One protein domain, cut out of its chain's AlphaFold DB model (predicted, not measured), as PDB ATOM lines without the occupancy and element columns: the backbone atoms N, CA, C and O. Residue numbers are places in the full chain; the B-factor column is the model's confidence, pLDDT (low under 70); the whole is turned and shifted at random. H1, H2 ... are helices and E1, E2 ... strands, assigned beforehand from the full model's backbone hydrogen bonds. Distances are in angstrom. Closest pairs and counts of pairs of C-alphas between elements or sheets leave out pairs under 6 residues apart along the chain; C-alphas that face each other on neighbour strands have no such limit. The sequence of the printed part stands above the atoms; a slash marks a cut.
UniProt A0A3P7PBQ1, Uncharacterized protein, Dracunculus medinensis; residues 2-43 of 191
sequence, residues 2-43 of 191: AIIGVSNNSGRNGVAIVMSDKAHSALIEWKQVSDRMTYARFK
ATOM      1  N   ALA A   2     -27.748  50.567  33.796       44.01
ATOM      2  CA  ALA A   2     -27.626  49.578  32.728       44.01
ATOM      3  C   ALA A   2     -27.679  48.161  33.311       44.01
ATOM      4  O   ALA A   2     -26.986  47.877  34.289       44.01
ATOM      5  N   ILE A   3     -28.480  47.286  32.702       53.74
ATOM      6  CA  ILE A   3     -28.522  45.847  32.982       53.74
ATOM      7  C   ILE A   3     -27.817  45.149  31.816       53.74
ATOM      8  O   ILE A   3     -28.152  45.412  30.662       53.74
ATOM      9  N   ILE A   4     -26.834  44.295  32.103       51.67
ATOM     10  CA  ILE A   4     -26.101  43.519  31.094       51.67
ATOM     11  C   ILE A   4     -26.114  42.047  31.520       51.67
ATOM     12  O   ILE A   4     -25.707  41.712  32.632       51.67
ATOM     13  N   GLY A   5     -26.630  41.175  30.655       43.13
ATOM     14  CA  GLY A   5     -27.352  39.964  31.068       43.13
ATOM     15  C   GLY A   5     -28.862  40.220  31.012       43.13
ATOM     16  O   GLY A   5     -29.291  41.371  31.068       43.13
ATOM     17  N   VAL A   6     -29.667  39.185  30.743       43.03
ATOM     18  CA  VAL A   6     -30.944  39.293  29.982       43.03
ATOM     19  C   VAL A   6     -30.702  39.791  28.542       43.03
ATOM     20  O   VAL A   6     -31.089  39.125  27.587       43.03
ATOM     21  N   SER A   7     -29.986  40.915  28.403       37.63
ATOM     22  CA  SER A   7     -29.497  41.612  27.201       37.63
ATOM     23  C   SER A   7     -28.554  40.851  26.236       37.63
ATOM     24  O   SER A   7     -27.380  41.198  26.140       37.63
ATOM     25  N   ASN A   8     -29.052  39.876  25.472       44.08
ATOM     26  CA  ASN A   8     -29.050  40.050  23.998       44.08
ATOM     27  C   ASN A   8     -30.486  40.187  23.474       44.08
ATOM     28  O   ASN A   8     -30.711  40.623  22.352       44.08
ATOM     29  N   ASN A   9     -31.453  40.092  24.379       47.69
ATOM     30  CA  ASN A   9     -32.310  38.957  24.749       47.69
ATOM     31  C   ASN A   9     -31.754  37.523  25.031       47.69
ATOM     32  O   ASN A   9     -32.558  36.615  25.227       47.69
ATOM     33  N   SER A  10     -30.439  37.271  25.149       43.65
ATOM     34  CA  SER A  10     -29.870  35.921  25.377       43.65
ATOM     35  C   SER A  10     -29.760  35.474  26.834       43.65
ATOM     36  O   SER A  10     -29.215  34.398  27.079       43.65
ATOM     37  N   GLY A  11     -30.225  36.248  27.820       44.76
ATOM     38  CA  GLY A  11     -30.109  35.871  29.235       44.76
ATOM     39  C   GLY A  11     -31.074  34.771  29.677       44.76
ATOM     40  O   GLY A  11     -31.677  34.878  30.737       44.76
ATOM     41  N   ARG A  12     -31.161  33.696  28.889       47.25
ATOM     42  CA  ARG A  12     -31.768  32.408  29.243       47.25
ATOM     43  C   ARG A  12     -31.158  31.800  30.517       47.25
ATOM     44  O   ARG A  12     -31.791  30.961  31.143       47.25
ATOM     45  N   ASN A  13     -29.948  32.225  30.906       57.30
ATOM     46  CA  ASN A  13     -29.105  31.501  31.857       57.30
ATOM     47  C   ASN A  13     -28.753  32.342  33.110       57.30
ATOM     48  O   ASN A  13     -27.592  32.457  33.493       57.30
ATOM     49  N   GLY A  14     -29.756  32.979  33.724       65.93
ATOM     50  CA  GLY A  14     -29.779  33.345  35.154       65.93
ATOM     51  C   GLY A  14     -28.851  34.448  35.699       65.93
ATOM     52  O   GLY A  14     -29.145  34.975  36.766       65.93
ATOM     53  N   VAL A  15     -27.763  34.835  35.023       74.53
ATOM     54  CA  VAL A  15     -26.784  35.805  35.562       74.53
ATOM     55  C   VAL A  15     -26.797  37.129  34.792       74.53
ATOM     56  O   VAL A  15     -26.596  37.163  33.578       74.53
ATOM     57  N   ALA A  16     -26.966  38.239  35.517       74.42
ATOM     58  CA  ALA A  16     -26.869  39.599  34.989       74.42
ATOM     59  C   ALA A  16     -26.128  40.533  35.960       74.42
ATOM     60  O   ALA A  16     -26.222  40.388  37.178       74.42
ATOM     61  N   ILE A  17     -25.415  41.522  35.419       78.40
ATOM     62  CA  ILE A  17     -24.800  42.612  36.180       78.40
ATOM     63  C   ILE A  17     -25.623  43.877  35.953       78.40
ATOM     64  O   ILE A  17     -25.767  44.341  34.820       78.40
ATOM     65  N   VAL A  18     -26.100  44.477  37.042       80.75
ATOM     66  CA  VAL A  18     -26.721  45.805  37.019       80.75
ATOM     67  C   VAL A  18     -25.717  46.846  37.503       80.75
ATOM     68  O   VAL A  18     -25.060  46.662  38.527       80.75
ATOM     69  N   MET A  19     -25.573  47.947  36.766       82.40
ATOM     70  CA  MET A  19     -24.553  48.963  37.027       82.40
ATOM     71  C   MET A  19     -25.043  50.394  36.759       82.40
ATOM     72  O   MET A  19     -26.015  50.634  36.042       82.40
ATOM     73  N   SER A  20     -24.357  51.382  37.338       81.73
ATOM     74  CA  SER A  20     -24.617  52.798  37.044       81.73
ATOM     75  C   SER A  20     -24.127  53.174  35.643       81.73
ATOM     76  O   SER A  20     -23.198  52.564  35.118       81.73
ATOM     77  N   ASP A  21     -24.677  54.234  35.049       80.13
ATOM     78  CA  ASP A  21     -24.300  54.668  33.690       80.13
ATOM     79  C   ASP A  21     -22.835  55.143  33.613       80.13
ATOM     80  O   ASP A  21     -22.170  55.038  32.580       80.13
ATOM     81  N   LYS A  22     -22.300  55.583  34.759       80.35
ATOM     82  CA  LYS A  22     -20.885  55.890  34.981       80.35
ATOM     83  C   LYS A  22     -20.002  54.633  34.950       80.35
ATOM     84  O   LYS A  22     -18.928  54.679  34.357       80.35
ATOM     85  N   ALA A  23     -20.448  53.522  35.541       81.00
ATOM     86  CA  ALA A  23     -19.756  52.234  35.457       81.00
ATOM     87  C   ALA A  23     -19.887  51.606  34.057       81.00
ATOM     88  O   ALA A  23     -18.892  51.150  33.503       81.00
ATOM     89  N   HIS A  24     -21.068  51.687  33.438       83.25
ATOM     90  CA  HIS A  24     -21.290  51.263  32.052       83.25
ATOM     91  C   HIS A  24     -20.389  52.020  31.066       83.25
ATOM     92  O   HIS A  24     -19.777  51.421  30.190       83.25
ATOM     93  N   SER A  25     -20.209  53.331  31.255       80.73
ATOM     94  CA  SER A  25     -19.287  54.140  30.442       80.73
ATOM     95  C   SER A  25     -17.805  53.788  30.631       80.73
ATOM     96  O   SER A  25     -16.976  54.235  29.839       80.73
ATOM     97  N   ALA A  26     -17.473  53.011  31.664       83.52
ATOM     98  CA  ALA A  26     -16.148  52.458  31.900       83.52
ATOM     99  C   ALA A  26     -16.015  50.995  31.445       83.52
ATOM    100  O   ALA A  26     -14.907  50.471  31.464       83.52
ATOM    101  N   LEU A  27     -17.092  50.316  31.045       84.47
ATOM    102  CA  LEU A  27     -17.030  48.929  30.590       84.47
ATOM    103  C   LEU A  27     -16.216  48.833  29.286       84.47
ATOM    104  O   LEU A  27     -16.507  49.522  28.310       84.47
ATOM    105  N   ILE A  28     -15.184  47.990  29.288       87.67
ATOM    106  CA  ILE A  28     -14.365  47.656  28.111       87.67
ATOM    107  C   ILE A  28     -14.922  46.404  27.434       87.67
ATOM    108  O   ILE A  28     -14.994  46.329  26.212       87.67
ATOM    109  N   GLU A  29     -15.274  45.406  28.240       87.54
ATOM    110  CA  GLU A  29     -15.627  44.069  27.783       87.54
ATOM    111  C   GLU A  29     -16.633  43.456  28.753       87.54
ATOM    112  O   GLU A  29     -16.488  43.583  29.969       87.54
ATOM    113  N   TRP A  30     -17.629  42.766  28.213       85.19
ATOM    114  CA  TRP A  30     -18.508  41.877  28.959       85.19
ATOM    115  C   TRP A  30     -18.624  40.565  28.188       85.19
ATOM    116  O   TRP A  30     -18.713  40.572  26.960       85.19
ATOM    117  N   LYS A  31     -18.598  39.444  28.911       84.34
ATOM    118  CA  LYS A  31     -18.674  38.105  28.333       84.34
ATOM    119  C   LYS A  31     -19.459  37.184  29.259       84.34
ATOM    120  O   LYS A  31     -19.074  36.969  30.407       84.34
ATOM    121  N   GLN A  32     -20.534  36.589  28.758       83.13
ATOM    122  CA  GLN A  32     -21.121  35.413  29.394       83.13
ATOM    123  C   GLN A  32     -20.155  34.232  29.209       83.13
ATOM    124  O   GLN A  32     -19.734  33.951  28.088       83.13
ATOM    125  N   VAL A  33     -19.742  33.593  30.307       83.64
ATOM    126  CA  VAL A  33     -18.764  32.490  30.283       83.64
ATOM    127  C   VAL A  33     -19.466  31.140  30.396       83.64
ATOM    128  O   VAL A  33     -19.058  30.182  29.750       83.64
ATOM    129  N   SER A  34     -20.529  31.073  31.196       81.97
ATOM    130  CA  SER A  34     -21.405  29.910  31.328       81.97
ATOM    131  C   SER A  34     -22.771  30.327  31.880       81.97
ATOM    132  O   SER A  34     -23.025  31.504  32.141       81.97
ATOM    133  N   ASP A  35     -23.628  29.344  32.131       80.42
ATOM    134  CA  ASP A  35     -24.967  29.514  32.704       80.42
ATOM    135  C   ASP A  35     -24.974  29.963  34.172       80.42
ATOM    136  O   ASP A  35     -26.027  30.219  34.749       80.42
ATOM    137  N   ARG A  36     -23.797  30.021  34.800       83.72
ATOM    138  CA  ARG A  36     -23.612  30.442  36.195       83.72
ATOM    139  C   ARG A  36     -22.471  31.451  36.358       83.72
ATOM    140  O   ARG A  36     -22.114  31.779  37.483       83.72
ATOM    141  N   MET A  37     -21.879  31.942  35.263       85.81
ATOM    142  CA  MET A  37     -20.724  32.839  35.331       85.81
ATOM    143  C   MET A  37     -20.692  33.854  34.190       85.81
ATOM    144  O   MET A  37     -20.770  33.519  33.006       85.81
ATOM    145  N   THR A  38     -20.482  35.116  34.556       88.24
ATOM    146  CA  THR A  38     -20.258  36.221  33.624       88.24
ATOM    147  C   THR A  38     -19.027  37.022  34.043       88.24
ATOM    148  O   THR A  38     -18.704  37.114  35.225       88.24
ATOM    149  N   TYR A  39     -18.329  37.578  33.061       88.86
ATOM    150  CA  TYR A  39     -17.116  38.366  33.220       88.86
ATOM    151  C   TYR A  39     -17.359  39.792  32.723       88.86
ATOM    152  O   TYR A  39     -17.976  39.992  31.675       88.86
ATOM    153  N   ALA A  40     -16.837  40.782  33.447       89.53
ATOM    154  CA  ALA A  40     -16.865  42.183  33.048       89.53
ATOM    155  C   ALA A  40     -15.514  42.854  33.336       89.53
ATOM    156  O   ALA A  40     -14.997  42.788  34.452       89.53
ATOM    157  N   ARG A  41     -14.964  43.539  32.331       88.74
ATOM    158  CA  ARG A  41     -13.706  44.290  32.415       88.74
ATOM    159  C   ARG A  41     -13.995  45.779  32.379       88.74
ATOM    160  O   ARG A  41     -14.565  46.277  31.410       88.74
ATOM    161  N   PHE A  42     -13.552  46.508  33.398       85.99
ATOM    162  CA  PHE A  42     -13.763  47.952  33.510       85.99
ATOM    163  C   PHE A  42     -12.455  48.728  33.327       85.99
ATOM    164  O   PHE A  42     -11.402  48.339  33.831       85.99
ATOM    165  N   LYS A  43     -12.530  49.870  32.644       84.38
ATOM    166  CA  LYS A  43     -11.464  50.861  32.540       84.38
ATOM    167  C   LYS A  43     -11.392  51.667  33.829       84.38
ATOM    168  O   LYS A  43     -12.262  52.484  34.128       84.38
TER     169      LYS A  43
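What this domain is: This is residues 2 to 43 of the 191 residues of an uncharacterized protein of Dracunculus medinensis (UniProt A0A3P7PBQ1). Two antiparallel hairpins lie one over the other as two thin layers, a short one of E1 and E2 and a longer one of E3 and E4, and the one-turn helix H1 joins them at one end. The long link of the first hairpin, residues 5 to 16, has no named element and loops out toward the other end; between the layers the strands stay apart. The printed part has 42 residues, with one named helix and four named strands in the order E1, E2, H1, E3, E4, and its class is mostly strand. Each sheet has two strands, E1 - E2 and E3 - E4, both antiparallel. The whole is compact, with a radius of gyration of the C-alphas of 10.0 A, and its outline is elongated, 26 by 15 by 13 A.

How they stand to each other: E1, residues 2 to 4, and E2, residues 17 to 19, form a hairpin, antiparallel at 162 degrees between their directions. The C-alphas of Ile 3 and Val 18 face each other at 4.4 A, and N 2 and O 19 are within hydrogen-bond range at 2.8 A, as are N 17 and O 4 at 2.8 A. H1, residues 21 to 24, follows E2 by a tight link; the closest C-alphas of E1 and H1 are those of Ala 2 and Asp 21, 6.2 A apart. H1 is too short for any pair of O i and N i+4 inside it, and its one pair of O i and N i+3 is not within range. E3, residues 27 to 34, and E4, residues 37 to 42, form the second hairpin, antiparallel at 169 degrees. N 31 and O 39 are within hydrogen-bond range at 2.9 A, and N 39 and O 31 at 2.8 A. The closest C-alphas of H1 and E4 are those of Ala 23 and Phe 42, 7.6 A apart. E1 and E3 are apart, but only just, at 8.1 A, and so are E2 and E4, at 8.2 A.

Where its parts are: E1 begins at C-alpha 2 (-27.626, 49.578, 32.728). E2 begins at C-alpha 17 (-24.800, 42.612, 36.180). E3, the longest strand with 8 residues, is 19.5 A from first to last C-alpha. E4 is 16.7 A long and ends at C-alpha 42 (-13.763, 47.952, 33.510).

The domain as a whole: The two C-alphas farthest apart are those of Arg 12 and Lys 43, at 27.6 A. The printed part has no cut. The link from E1 to E2 is long, with 12 residues; the other three links are tight. The mean pLDDT of the printed part is 72.4, and residues 2 to 14 are under 70.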